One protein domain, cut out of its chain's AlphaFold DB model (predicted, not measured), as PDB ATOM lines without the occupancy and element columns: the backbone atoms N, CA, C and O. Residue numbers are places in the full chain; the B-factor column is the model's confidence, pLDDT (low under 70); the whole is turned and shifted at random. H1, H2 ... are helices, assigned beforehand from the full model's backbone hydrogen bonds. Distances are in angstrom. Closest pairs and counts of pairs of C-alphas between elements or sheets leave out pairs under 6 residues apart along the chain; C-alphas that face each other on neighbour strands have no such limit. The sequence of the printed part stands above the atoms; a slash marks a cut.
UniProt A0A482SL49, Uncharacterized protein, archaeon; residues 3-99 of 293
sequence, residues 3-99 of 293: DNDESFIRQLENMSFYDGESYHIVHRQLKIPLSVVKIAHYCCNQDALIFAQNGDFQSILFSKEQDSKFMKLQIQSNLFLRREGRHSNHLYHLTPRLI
ATOM      1  N   ASP A   3     -29.428 -15.572  30.880       47.03
ATOM      2  CA  ASP A   3     -29.393 -14.194  30.353       47.03
ATOM      3  C   ASP A   3     -29.234 -14.090  28.821       47.03
ATOM      4  O   ASP A   3     -29.675 -13.115  28.203       47.03
ATOM      5  N   ASN A   4     -28.640 -15.101  28.173       59.22
ATOM      6  CA  ASN A   4     -28.478 -15.112  26.712       59.22
ATOM      7  C   ASN A   4     -29.809 -15.329  25.982       59.22
ATOM      8  O   ASN A   4     -30.041 -14.727  24.937       59.22
ATOM      9  N   ASP A   5     -30.707 -16.127  26.553       61.47
ATOM     10  CA  ASP A   5     -31.961 -16.472  25.890       61.47
ATOM     11  C   ASP A   5     -32.998 -15.347  26.043       61.47
ATOM     12  O   ASP A   5     -33.720 -15.030  25.100       61.47
ATOM     13  N   GLU A   6     -33.032 -14.655  27.186       66.00
ATOM     14  CA  GLU A   6     -33.920 -13.496  27.370       66.00
ATOM     15  C   GLU A   6     -33.501 -12.288  26.535       66.00
ATOM     16  O   GLU A   6     -34.354 -11.615  25.951       66.00
ATOM     17  N   SER A   7     -32.196 -12.018  26.446       73.00
ATOM     18  CA  SER A   7     -31.692 -10.958  25.570       73.00
ATOM     19  C   SER A   7     -32.019 -11.249  24.102       73.00
ATOM     20  O   SER A   7     -32.440 -10.337  23.390       73.00
ATOM     21  N   PHE A   8     -31.941 -12.515  23.680       77.81
ATOM     22  CA  PHE A   8     -32.364 -12.960  22.354       77.81
ATOM     23  C   PHE A   8     -33.870 -12.767  22.116       77.81
ATOM     24  O   PHE A   8     -34.256 -12.145  21.126       77.81
ATOM     25  N   ILE A   9     -34.737 -13.223  23.028       75.94
ATOM     26  CA  ILE A   9     -36.192 -13.027  22.905       75.94
ATOM     27  C   ILE A   9     -36.536 -11.535  22.846       75.94
ATOM     28  O   ILE A   9     -37.340 -11.118  22.014       75.94
ATOM     29  N   ARG A  10     -35.893 -10.703  23.673       77.44
ATOM     30  CA  ARG A  10     -36.082  -9.248  23.648       77.44
ATOM     31  C   ARG A  10     -35.645  -8.641  22.310       77.44
ATOM     32  O   ARG A  10     -36.326  -7.749  21.807       77.44
ATOM     33  N   GLN A  11     -34.548  -9.111  21.716       76.94
ATOM     34  CA  GLN A  11     -34.139  -8.701  20.368       76.94
ATOM     35  C   GLN A  11     -35.164  -9.130  19.314       76.94
ATOM     36  O   GLN A  11     -35.553  -8.307  18.493       76.94
ATOM     37  N   LEU A  12     -35.659 -10.366  19.369       74.75
ATOM     38  CA  LEU A  12     -36.637 -10.909  18.422       74.75
ATOM     39  C   LEU A  12     -37.996 -10.181  18.497       74.75
ATOM     40  O   LEU A  12     -38.608  -9.874  17.470       74.75
ATOM     41  N   GLU A  13     -38.450  -9.822  19.700       74.12
ATOM     42  CA  GLU A  13     -39.636  -8.979  19.901       74.12
ATOM     43  C   GLU A  13     -39.450  -7.584  19.284       74.12
ATOM     44  O   GLU A  13     -40.339  -7.106  18.574       74.12
ATOM     45  N   ASN A  14     -38.282  -6.968  19.508       72.44
ATOM     46  CA  ASN A  14     -37.959  -5.607  19.070       72.44
ATOM     47  C   ASN A  14     -37.509  -5.504  17.610       72.44
ATOM     48  O   ASN A  14     -37.503  -4.407  17.052       72.44
ATOM     49  N   MET A  15     -37.137  -6.617  16.976       66.56
ATOM     50  CA  MET A  15     -36.865  -6.655  15.549       66.56
ATOM     51  C   MET A  15     -38.130  -6.239  14.805       66.56
ATOM     52  O   MET A  15     -39.182  -6.885  14.918       66.56
ATOM     53  N   SER A  16     -38.016  -5.159  14.028       56.88
ATOM     54  CA  SER A  16     -38.966  -4.859  12.968       56.88
ATOM     55  C   SER A  16     -38.963  -6.059  12.032       56.88
ATOM     56  O   SER A  16     -38.014  -6.280  11.281       56.88
ATOM     57  N   PHE A  17     -40.002  -6.882  12.136       55.44
ATOM     58  CA  PHE A  17     -40.292  -7.860  11.101       55.44
ATOM     59  C   PHE A  17     -40.459  -7.042   9.816       55.44
ATOM     60  O   PHE A  17     -41.123  -6.006   9.880       55.44
ATOM     61  N   TYR A  18     -39.745  -7.418   8.747       51.03
ATOM     62  CA  TYR A  18     -39.582  -6.631   7.516       51.03
ATOM     63  C   TYR A  18     -40.835  -5.818   7.153       51.03
ATOM     64  O   TYR A  18     -41.947  -6.347   7.231       51.03
ATOM     65  N   ASP A  19     -40.607  -4.546   6.805       41.59
ATOM     66  CA  ASP A  19     -41.582  -3.473   6.571       41.59
ATOM     67  C   ASP A  19     -43.040  -3.933   6.340       41.59
ATOM     68  O   ASP A  19     -43.397  -4.508   5.316       41.59
ATOM     69  N   GLY A  20     -43.912  -3.599   7.294       44.31
ATOM     70  CA  GLY A  20     -45.334  -3.345   7.046       44.31
ATOM     71  C   GLY A  20     -46.337  -4.501   7.145       44.31
ATOM     72  O   GLY A  20     -47.399  -4.276   7.722       44.31
ATOM     73  N   GLU A  21     -46.092  -5.702   6.605       46.91
ATOM     74  CA  GLU A  21     -47.232  -6.584   6.227       46.91
ATOM     75  C   GLU A  21     -47.078  -8.093   6.478       46.91
ATOM     76  O   GLU A  21     -47.883  -8.903   6.031       46.91
ATOM     77  N   SER A  22     -46.107  -8.510   7.273       52.09
ATOM     78  CA  SER A  22     -45.783  -9.929   7.456       52.09
ATOM     79  C   SER A  22     -46.642 -10.657   8.516       52.09
ATOM     80  O   SER A  22     -46.425 -11.826   8.827       52.09
ATOM     81  N   TYR A  23     -47.696 -10.004   9.021       61.50
ATOM     82  CA  TYR A  23     -48.773 -10.671   9.756       61.50
ATOM     83  C   TYR A  23     -49.842 -11.133   8.762       61.50
ATOM     84  O   TYR A  23     -50.778 -10.386   8.448       61.50
ATOM     85  N   HIS A  24     -49.679 -12.346   8.234       65.38
ATOM     86  CA  HIS A  24     -50.592 -12.913   7.242       65.38
ATOM     87  C   HIS A  24     -52.047 -12.878   7.754       65.38
ATOM     88  O   HIS A  24     -52.300 -13.022   8.956       65.38
ATOM     89  N   ILE A  25     -53.024 -12.664   6.865       60.62
ATOM     90  CA  ILE A  25     -54.442 -12.532   7.257       60.62
ATOM     91  C   ILE A  25     -54.961 -13.776   7.994       60.62
ATOM     92  O   ILE A  25     -55.741 -13.662   8.935       60.62
ATOM     93  N   VAL A  26     -54.437 -14.950   7.639       59.66
ATOM     94  CA  VAL A  26     -54.720 -16.222   8.316       59.66
ATOM     95  C   VAL A  26     -54.224 -16.204   9.763       59.66
ATOM     96  O   VAL A  26     -54.986 -16.510  10.677       59.66
ATOM     97  N   HIS A  27     -52.980 -15.772  10.013       71.25
ATOM     98  CA  HIS A  27     -52.456 -15.658  11.381       71.25
ATOM     99  C   HIS A  27     -53.280 -14.665  12.209       71.25
ATOM    100  O   HIS A  27     -53.559 -14.929  13.376       71.25
ATOM    101  N   ARG A  28     -53.747 -13.571  11.582       65.50
ATOM    102  CA  ARG A  28     -54.686 -12.607  12.181       65.50
ATOM    103  C   ARG A  28     -56.008 -13.242  12.591       65.50
ATOM    104  O   ARG A  28     -56.437 -13.060  13.729       65.50
ATOM    105  N   GLN A  29     -56.651 -13.963  11.677       57.62
ATOM    106  CA  GLN A  29     -57.951 -14.599  11.909       57.62
ATOM    107  C   GLN A  29     -57.868 -15.682  12.989       57.62
ATOM    108  O   GLN A  29     -58.724 -15.737  13.872       57.62
ATOM    109  N   LEU A  30     -56.790 -16.469  12.981       59.19
ATOM    110  CA  LEU A  30     -56.510 -17.493  13.989       59.19
ATOM    111  C   LEU A  30     -55.997 -16.917  15.317       59.19
ATOM    112  O   LEU A  30     -55.761 -17.666  16.263       59.19
ATOM    113  N   LYS A  31     -55.834 -15.588  15.408       64.31
ATOM    114  CA  LYS A  31     -55.302 -14.879  16.581       64.31
ATOM    115  C   LYS A  31     -53.934 -15.417  17.018       64.31
ATOM    116  O   LYS A  31     -53.621 -15.422  18.209       64.31
ATOM    117  N   ILE A  32     -53.121 -15.862  16.060       68.19
ATOM    118  CA  ILE A  32     -51.772 -16.355  16.328       68.19
ATOM    119  C   ILE A  32     -50.884 -15.150  16.643       68.19
ATOM    120  O   ILE A  32     -50.779 -14.236  15.828       68.19
ATOM    121  N   PRO A  33     -50.218 -15.115  17.802       72.75
ATOM    122  CA  PRO A  33     -49.395 -13.975  18.172       72.75
ATOM    123  C   PRO A  33     -48.234 -13.775  17.196       72.75
ATOM    124  O   PRO A  33     -47.530 -14.725  16.852       72.75
ATOM    125  N   LEU A  34     -47.976 -12.520  16.821       76.62
ATOM    126  CA  LEU A  34     -46.878 -12.168  15.915       76.62
ATOM    127  C   LEU A  34     -45.517 -12.670  16.419       76.62
ATOM    128  O   LEU A  34     -44.691 -13.098  15.624       76.62
ATOM    129  N   SER A  35     -45.296 -12.660  17.735       76.56
ATOM    130  CA  SER A  35     -44.087 -13.202  18.362       76.56
ATOM    131  C   SER A  35     -43.840 -14.663  17.988       76.56
ATOM    132  O   SER A  35     -42.725 -15.039  17.641       76.56
ATOM    133  N   VAL A  36     -44.894 -15.479  17.976       77.25
ATOM    134  CA  VAL A  36     -44.808 -16.895  17.613       77.25
ATOM    135  C   VAL A  36     -44.505 -17.064  16.128       77.25
ATOM    136  O   VAL A  36     -43.683 -17.901  15.764       77.25
ATOM    137  N   VAL A  37     -45.099 -16.229  15.273       78.44
ATOM    138  CA  VAL A  37     -44.791 -16.216  13.834       78.44
ATOM    139  C   VAL A  37     -43.318 -15.862  13.601       78.44
ATOM    140  O   VAL A  37     -42.634 -16.546  12.845       78.44
ATOM    141  N   LYS A  38     -42.778 -14.860  14.307       79.44
ATOM    142  CA  LYS A  38     -41.349 -14.512  14.219       79.44
ATOM    143  C   LYS A  38     -40.446 -15.677  14.633       79.44
ATOM    144  O   LYS A  38     -39.446 -15.936  13.968       79.44
ATOM    145  N   ILE A  39     -40.802 -16.390  15.702       79.69
ATOM    146  CA  ILE A  39     -40.067 -17.580  16.151       79.69
ATOM    147  C   ILE A  39     -40.134 -18.687  15.090       79.69
ATOM    148  O   ILE A  39     -39.110 -19.310  14.819       79.69
ATOM    149  N   ALA A  40     -41.292 -18.895  14.449       79.56
ATOM    150  CA  ALA A  40     -41.434 -19.858  13.354       79.56
ATOM    151  C   ALA A  40     -40.461 -19.523  12.223       79.56
ATOM    152  O   ALA A  40     -39.609 -20.342  11.895       79.56
ATOM    153  N   HIS A  41     -40.502 -18.289  11.716       79.88
ATOM    154  CA  HIS A  41     -39.606 -17.827  10.655       79.88
ATOM    155  C   HIS A  41     -38.122 -17.938  11.030       79.88
ATOM    156  O   HIS A  41     -37.310 -18.292  10.182       79.88
ATOM    157  N   TYR A  42     -37.762 -17.686  12.291       81.50
ATOM    158  CA  TYR A  42     -36.385 -17.833  12.770       81.50
ATOM    159  C   TYR A  42     -35.904 -19.293  12.835       81.50
ATOM    160  O   TYR A  42     -34.715 -19.569  12.674       81.50
ATOM    161  N   CYS A  43     -36.802 -20.240  13.106       81.25
ATOM    162  CA  CYS A  43     -36.463 -21.663  13.170       81.25
ATOM    163  C   CYS A  43     -36.410 -22.342  11.794       81.25
ATOM    164  O   CYS A  43     -35.919 -23.466  11.703       81.25
ATOM    165  N   CYS A  44     -36.901 -21.682  10.745       80.19
ATOM    166  CA  CYS A  44     -36.922 -22.215   9.387       80.19
ATOM    167  C   CYS A  44     -35.593 -21.987   8.661       80.19
ATOM    168  O   CYS A  44     -34.937 -20.961   8.836       80.19
ATOM    169  N   ASN A  45     -35.234 -22.923   7.784       80.31
ATOM    170  CA  ASN A  45     -34.143 -22.719   6.832       80.31
ATOM    171  C   ASN A  45     -34.620 -21.870   5.647       80.31
ATOM    172  O   ASN A  45     -35.818 -21.788   5.368       80.31
ATOM    173  N   GLN A  46     -33.670 -21.291   4.911       79.44
ATOM    174  CA  GLN A  46     -33.967 -20.451   3.750       79.44
ATOM    175  C   GLN A  46     -34.797 -21.192   2.687       79.44
ATOM    176  O   GLN A  46     -35.727 -20.611   2.139       79.44
ATOM    177  N   ASP A  47     -34.533 -22.482   2.465       75.56
ATOM    178  CA  ASP A  47     -35.278 -23.298   1.499       75.56
ATOM    179  C   ASP A  47     -36.755 -23.435   1.883       75.56
ATOM    180  O   ASP A  47     -37.631 -23.227   1.053       75.56
ATOM    181  N   ALA A  48     -37.053 -23.689   3.163       77.44
ATOM    182  CA  ALA A  48     -38.425 -23.761   3.668       77.44
ATOM    183  C   ALA A  48     -39.178 -22.435   3.467       77.44
ATOM    184  O   ALA A  48     -40.362 -22.436   3.136       77.44
ATOM    185  N   LEU A  49     -38.483 -21.300   3.614       75.94
ATOM    186  CA  LEU A  49     -39.051 -19.981   3.335       75.94
ATOM    187  C   LEU A  49     -39.323 -19.775   1.837       75.94
ATOM    188  O   LEU A  49     -40.339 -19.173   1.495       75.94
ATOM    189  N   ILE A  50     -38.455 -20.281   0.958       73.94
ATOM    190  CA  ILE A  50     -38.628 -20.225  -0.503       73.94
ATOM    191  C   ILE A  50     -39.798 -21.117  -0.944       73.94
ATOM    192  O   ILE A  50     -40.645 -20.681  -1.720       73.94
ATOM    193  N   PHE A  51     -39.897 -22.341  -0.421       75.38
ATOM    194  CA  PHE A  51     -41.026 -23.235  -0.692       75.38
ATOM    195  C   PHE A  51     -42.349 -22.628  -0.217       75.38
ATOM    196  O   PHE A  51     -43.311 -22.582  -0.983       75.38
ATOM    197  N   ALA A  52     -42.375 -22.057   0.993       73.19
ATOM    198  CA  ALA A  52     -43.540 -21.332   1.489       73.19
ATOM    199  C   ALA A  52     -43.908 -20.154   0.575       73.19
ATOM    200  O   ALA A  52     -45.080 -19.988   0.265       73.19
ATOM    201  N   GLN A  53     -42.932 -19.372   0.097       71.38
ATOM    202  CA  GLN A  53     -43.145 -18.268  -0.852       71.38
ATOM    203  C   GLN A  53     -43.781 -18.709  -2.171       71.38
ATOM    204  O   GLN A  53     -44.625 -17.994  -2.702       71.38
ATOM    205  N   ASN A  54     -43.403 -19.882  -2.670       69.56
ATOM    206  CA  ASN A  54     -43.918 -20.431  -3.921       69.56
ATOM    207  C   ASN A  54     -45.246 -21.189  -3.748       69.56
ATOM    208  O   ASN A  54     -45.771 -21.721  -4.723       69.56
ATOM    209  N   GLY A  55     -45.788 -21.256  -2.524       63.28
ATOM    210  CA  GLY A  55     -46.998 -22.022  -2.211       63.28
ATOM    211  C   GLY A  55     -46.792 -23.541  -2.209       63.28
ATOM    212  O   GLY A  55     -47.766 -24.291  -2.166       63.28
ATOM    213  N   ASP A  56     -45.542 -24.006  -2.229       72.38
ATOM    214  CA  ASP A  56     -45.185 -25.423  -2.255       72.38
ATOM    215  C   ASP A  56     -44.998 -25.974  -0.835       72.38
ATOM    216  O   ASP A  56     -43.899 -26.274  -0.366       72.38
ATOM    217  N   PHE A  57     -46.103 -26.051  -0.092       67.25
ATOM    218  CA  PHE A  57     -46.071 -26.443   1.319       67.25
ATOM    219  C   PHE A  57     -45.777 -27.926   1.547       67.25
ATOM    220  O   PHE A  57     -45.346 -28.292   2.640       67.25
ATOM    221  N   GLN A  58     -46.006 -28.781   0.545       66.50
ATOM    222  CA  GLN A  58     -45.737 -30.217   0.663       66.50
ATOM    223  C   GLN A  58     -44.235 -30.513   0.715       66.50
ATOM    224  O   GLN A  58     -43.822 -31.484   1.346       66.50
ATOM    225  N   SER A  59     -43.414 -29.643   0.125       71.88
ATOM    226  CA  SER A  59     -41.954 -29.743   0.153       71.88
ATOM    227  C   SER A  59     -41.311 -29.176   1.421       71.88
ATOM    228  O   SER A  59     -40.098 -29.293   1.605       71.88
ATOM    229  N   ILE A  60     -42.095 -28.585   2.327       71.62
ATOM    230  CA  ILE A  60     -41.575 -28.028   3.575       71.62
ATOM    231  C   ILE A  60     -41.401 -29.146   4.605       71.62
ATOM    232  O   ILE A  60     -42.353 -29.622   5.225       71.62
ATOM    233  N   LEU A  61     -40.144 -29.513   4.841       74.31
ATOM    234  CA  LEU A  61     -39.759 -30.476   5.864       74.31
ATOM    235  C   LEU A  61     -39.061 -29.765   7.023       74.31
ATOM    236  O   LEU A  61     -38.149 -28.964   6.823       74.31
ATOM    237  N   PHE A  62     -39.478 -30.104   8.240       78.38
ATOM    238  CA  PHE A  62     -38.849 -29.640   9.470       78.38
ATOM    239  C   PHE A  62     -38.111 -30.789  10.140       78.38
ATOM    240  O   PHE A  62     -38.627 -31.903  10.237       78.38
ATOM    241  N   SER A  63     -36.890 -30.521  10.594       79.19
ATOM    242  CA  SER A  63     -36.141 -31.480  11.396       79.19
ATOM    243  C   SER A  63     -36.645 -31.481  12.841       79.19
ATOM    244  O   SER A  63     -37.108 -30.463  13.362       79.19
ATOM    245  N   LYS A  64     -36.463 -32.607  13.541       78.00
ATOM    246  CA  LYS A  64     -36.769 -32.709  14.981       78.00
ATOM    247  C   LYS A  64     -36.056 -31.632  15.810       78.00
ATOM    248  O   LYS A  64     -36.579 -31.168  16.820       78.00
ATOM    249  N   GLU A  65     -34.863 -31.219  15.385       82.62
ATOM    250  CA  GLU A  65     -34.106 -30.149  16.038       82.62
ATOM    251  C   GLU A  65     -34.768 -28.778  15.861       82.62
ATOM    252  O   GLU A  65     -34.829 -28.008  16.819       82.62
ATOM    253  N   GLN A  66     -35.303 -28.480  14.671       79.31
ATOM    254  CA  GLN A  66     -36.032 -27.236  14.401       79.31
ATOM    255  C   GLN A  66     -37.335 -27.167  15.202       79.31
ATOM    256  O   GLN A  66     -37.614 -26.133  15.816       79.31
ATOM    257  N   ASP A  67     -38.077 -28.274  15.276       77.19
ATOM    258  CA  ASP A  67     -39.280 -28.375  16.107       77.19
ATOM    259  C   ASP A  67     -38.945 -28.176  17.593       77.19
ATOM    260  O   ASP A  67     -39.570 -27.365  18.281       77.19
ATOM    261  N   SER A  68     -37.893 -28.839  18.086       76.25
ATOM    262  CA  SER A  68     -37.422 -28.675  19.467       76.25
ATOM    263  C   SER A  68     -36.989 -27.233  19.761       76.25
ATOM    264  O   SER A  68     -37.331 -26.676  20.810       76.25
ATOM    265  N   LYS A  69     -36.265 -26.599  18.831       80.75
ATOM    266  CA  LYS A  69     -35.818 -25.204  18.943       80.75
ATOM    267  C   LYS A  69     -37.006 -24.245  19.004       80.75
ATOM    268  O   LYS A  69     -37.025 -23.359  19.857       80.75
ATOM    269  N   PHE A  70     -38.009 -24.446  18.155       84.12
ATOM    270  CA  PHE A  70     -39.231 -23.648  18.150       84.12
ATOM    271  C   PHE A  70     -39.981 -23.738  19.479       84.12
ATOM    272  O   PHE A  70     -40.297 -22.704  20.068       84.12
ATOM    273  N   MET A  71     -40.177 -24.950  20.003       77.25
ATOM    274  CA  MET A  71     -40.863 -25.159  21.282       77.25
ATOM    275  C   MET A  71     -40.145 -24.462  22.439       77.25
ATOM    276  O   MET A  71     -40.775 -23.767  23.239       77.25
ATOM    277  N   LYS A  72     -38.814 -24.591  22.509       78.44
ATOM    278  CA  LYS A  72     -38.000 -23.931  23.541       78.44
ATOM    279  C   LYS A  72     -38.153 -22.411  23.488       78.44
ATOM    280  O   LYS A  72     -38.430 -21.791  24.514       78.44
ATOM    281  N   LEU A  73     -38.043 -21.825  22.297       80.75
ATOM    282  CA  LEU A  73     -38.169 -20.379  22.109       80.75
ATOM    283  C   LEU A  73     -39.587 -19.874  22.400       80.75
ATOM    284  O   LEU A  73     -39.745 -18.807  22.988       80.75
ATOM    285  N   GLN A  74     -40.623 -20.643  22.057       79.75
ATOM    286  CA  GLN A  74     -42.009 -20.293  22.370       79.75
ATOM    287  C   GLN A  74     -42.258 -20.279  23.887       79.75
ATOM    288  O   GLN A  74     -42.874 -19.342  24.403       79.75
ATOM    289  N   ILE A  75     -41.744 -21.275  24.619       77.19
ATOM    290  CA  ILE A  75     -41.822 -21.324  26.088       77.19
ATOM    291  C   ILE A  75     -41.090 -20.124  26.698       77.19
ATOM    292  O   ILE A  75     -41.653 -19.429  27.545       77.19
ATOM    293  N   GLN A  76     -39.865 -19.846  26.249       76.81
ATOM    294  CA  GLN A  76     -39.070 -18.717  26.740       76.81
ATOM    295  C   GLN A  76     -39.737 -17.368  26.448       76.81
ATOM    296  O   GLN A  76     -39.801 -16.519  27.335       76.81
ATOM    297  N   SER A  77     -40.317 -17.196  25.258       76.62
ATOM    298  CA  SER A  77     -41.101 -16.010  24.900       76.62
ATOM    299  C   SER A  77     -42.305 -15.824  25.825       76.62
ATOM    300  O   SER A  77     -42.505 -14.743  26.375       76.62
ATOM    301  N   ASN A  78     -43.063 -16.888  26.099       75.44
ATOM    302  CA  ASN A  78     -44.196 -16.821  27.022       75.44
ATOM    303  C   ASN A  78     -43.774 -16.486  28.461       75.44
ATOM    304  O   ASN A  78     -44.447 -15.695  29.127       75.44
ATOM    305  N   LEU A  79     -42.661 -17.054  28.941       77.12
ATOM    306  CA  LEU A  79     -42.101 -16.730  30.255       77.12
ATOM    307  C   LEU A  79     -41.666 -15.261  30.333       77.12
ATOM    308  O   LEU A  79     -41.997 -14.587  31.308       77.12
ATOM    309  N   PHE A  80     -40.983 -14.759  29.303       77.94
ATOM    310  CA  PHE A  80     -40.570 -13.360  29.198       77.94
ATOM    311  C   PHE A  80     -41.776 -12.410  29.207       77.94
ATOM    312  O   PHE A  80     -41.844 -11.499  30.031       77.94
ATOM    313  N   LEU A  81     -42.782 -12.668  28.364       75.25
ATOM    314  CA  LEU A  81     -43.999 -11.852  28.289       75.25
ATOM    315  C   LEU A  81     -44.743 -11.805  29.628       75.25
ATOM    316  O   LEU A  81     -45.189 -10.734  30.039       75.25
ATOM    317  N   ARG A  82     -44.818 -12.938  30.340       78.31
ATOM    318  CA  ARG A  82     -45.432 -13.008  31.673       78.31
ATOM    319  C   ARG A  82     -44.691 -12.144  32.697       78.31
ATOM    320  O   ARG A  82     -45.343 -11.502  33.516       78.31
ATOM    321  N   ARG A  83     -43.352 -12.121  32.666       77.69
ATOM    322  CA  ARG A  83     -42.529 -11.286  33.564       77.69
ATOM    323  C   ARG A  83     -42.684  -9.795  33.280       77.69
ATOM    324  O   ARG A  83     -42.745  -9.010  34.215       77.69
ATOM    325  N   GLU A  84     -42.825  -9.423  32.013       79.94
ATOM    326  CA  GLU A  84     -43.093  -8.045  31.572       79.94
ATOM    327  C   GLU A  84     -44.559  -7.610  31.823       79.94
ATOM    328  O   GLU A  84     -44.992  -6.557  31.359       79.94
ATOM    329  N   GLY A  85     -45.362  -8.420  32.528       74.25
ATOM    330  CA  GLY A  85     -46.763  -8.117  32.841       74.25
ATOM    331  C   GLY A  85     -47.693  -8.142  31.624       74.25
ATOM    332  O   GLY A  85     -48.830  -7.677  31.700       74.25
ATOM    333  N   ARG A  86     -47.229  -8.680  30.492       72.06
ATOM    334  CA  ARG A  86     -48.030  -8.863  29.280       72.06
ATOM    335  C   ARG A  86     -48.783 -10.186  29.393       72.06
ATOM    336  O   ARG A  86     -48.295 -11.147  29.989       72.06
ATOM    337  N   HIS A  87     -49.983 -10.253  28.816       59.12
ATOM    338  CA  HIS A  87     -50.729 -11.508  28.767       59.12
ATOM    339  C   HIS A  87     -49.905 -12.555  28.013       59.12
ATOM    340  O   HIS A  87     -49.687 -12.437  26.808       59.12
ATOM    341  N   SER A  88     -49.420 -13.563  28.743       57.75
ATOM    342  CA  SER A  88     -48.811 -14.736  28.136       57.75
ATOM    343  C   SER A  88     -49.889 -15.453  27.347       57.75
ATOM    344  O   SER A  88     -50.965 -15.742  27.880       57.75
ATOM    345  N   ASN A  89     -49.603 -15.738  26.086       57.59
ATOM    346  CA  ASN A  89     -50.518 -16.512  25.276       57.59
ATOM    347  C   ASN A  89     -50.661 -17.908  25.884       57.59
ATOM    348  O   ASN A  89     -49.736 -18.417  26.527       57.59
ATOM    349  N   HIS A  90     -51.819 -18.538  25.689       55.34
ATOM    350  CA  HIS A  90     -51.905 -19.972  25.928       55.34
ATOM    351  C   HIS A  90     -50.788 -20.650  25.125       55.34
ATOM    352  O   HIS A  90     -50.463 -20.201  24.022       55.34
ATOM    353  N   LEU A  91     -50.142 -21.664  25.706       51.91
ATOM    354  CA  LEU A  91     -49.187 -22.500  24.985       51.91
ATOM    355  C   LEU A  91     -49.972 -23.224  23.896       51.91
ATOM    356  O   LEU A  91     -50.494 -24.314  24.094       51.91
ATOM    357  N   TYR A  92     -50.141 -22.551  22.768       51.84
ATOM    358  CA  TYR A  92     -50.670 -23.153  21.574       51.84
ATOM    359  C   TYR A  92     -49.655 -24.215  21.152       51.84
ATOM    360  O   TYR A  92     -48.459 -23.918  21.074       51.84
ATOM    361  N   HIS A  93     -50.128 -25.429  20.892       57.72
ATOM    362  CA  HIS A  93     -49.349 -26.495  20.269       57.72
ATOM    363  C   HIS A  93     -49.068 -26.136  18.802       57.72
ATOM    364  O   HIS A  93     -49.623 -26.729  17.885       57.72
ATOM    365  N   LEU A  94     -48.283 -25.082  18.592       67.19
ATOM    366  CA  LEU A  94     -47.925 -24.560  17.279       67.19
ATOM    367  C   LEU A  94     -46.620 -25.185  16.837       67.19
ATOM    368  O   LEU A  94     -45.827 -25.626  17.658       67.19
ATOM    369  N   THR A  95     -46.384 -25.194  15.538       69.81
ATOM    370  CA  THR A  95     -45.164 -25.739  14.952       69.81
ATOM    371  C   THR A  95     -44.533 -24.698  14.025       69.81
ATOM    372  O   THR A  95     -45.193 -23.731  13.627       69.81
ATOM    373  N   PRO A  96     -43.262 -24.875  13.630       69.12
ATOM    374  CA  PRO A  96     -42.623 -24.046  12.607       69.12
ATOM    375  C   PRO A  96     -43.386 -23.989  11.273       69.12
ATOM    376  O   PRO A  96     -43.223 -23.033  10.519       69.12
ATOM    377  N   ARG A  97     -44.281 -24.957  11.009       70.19
ATOM    378  CA  ARG A  97     -45.154 -25.040   9.820       70.19
ATOM    379  C   ARG A  97     -46.138 -23.878   9.669       70.19
ATOM    380  O   ARG A  97     -46.869 -23.819   8.691       70.19
ATOM    381  N   LEU A  98     -46.151 -22.941  10.611       71.56
ATOM    382  CA  LEU A  98     -46.882 -21.684  10.499       71.56
ATOM    383  C   LEU A  98     -46.366 -20.745   9.401       71.56
ATOM    384  O   LEU A  98     -47.015 -19.727   9.160       71.56
ATOM    385  N   ILE A  99     -45.225 -21.025   8.767       70.88
ATOM    386  CA  ILE A  99     -44.727 -20.195   7.666       70.88
ATOM    387  C   ILE A  99     -45.696 -20.204   6.477       70.88
ATOM    388  O   ILE A  99     -46.122 -21.253   6.003       70.88
TER     389      ILE A  99
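This is residues 3 to 99 of the 293 residues of an uncharacterized protein of archaeon (UniProt A0A482SL49). One long helix, H5, has the shorter H3 beside it, running opposite ways in the middle of the domain, and H1 crosses H5 near a right angle. Two small helices, H2 and H4, lie away from this trio, and after H5 residues 84 to 99 fold back toward H3 with no named element. The printed part has 97 residues with five named helices, H1 to H5 in chain order, and no named strand; the class is all helix. It is compact, with a radius of gyration of the C-alphas of 13.4 A and spans of 39 by 29 by 23 A.

H5, residues 64 to 83, is 28.9 A long and ends with C-alpha 83 at (-42.529, -11.286, 33.564). H3 is residues 34 to 43, 14.4 A. H1, residues 3 to 14, is 16.6 A long and begins with C-alpha 3 at (-29.393, -14.194, 30.353). H4 is residues 46 to 53, 10.5 A, and H2 is residues 25 to 29, 6.2 A.

H5 touches H3 at a shallow tilt of 31 degrees, opposite ways; their closest C-alphas, Cys 43 and Gln 66, are 5.7 A apart. Residues 5 to 9 of H1 touch residues 73 to 80 of H5, about perpendicular at 83 degrees, with the C-alphas of Ile 9 and Ser 77 closest at 6.1 A. H1 touches H3 with residues 12 to 13 alone, at a steep tilt of 62 degrees; the closest C-alphas are Glu 13 and Ser 35, 6.3 A. The packing is mostly crossed, but only just, with 1 of these 3 pairs at a shallow tilt. H4 is close to H3 but not clearly touching, with the C-alphas of His 41 and Leu 49 closest at 7.7 A; so is H2, with those of His 27 and Leu 34 closest at 8.0 A. H4 and H5 are apart. In H1, H2, H3, H4 and H5 every O i to N i+4 pair is within hydrogen-bond range.

The C-alphas farthest apart, Ser 59 and Gly 85, are 39.5 A from each other. The printed part has no cut and no long link. Mean pLDDT of the printed part is 70.4; 35 residues are under 70, among them 15 to 26 and 87 to 96.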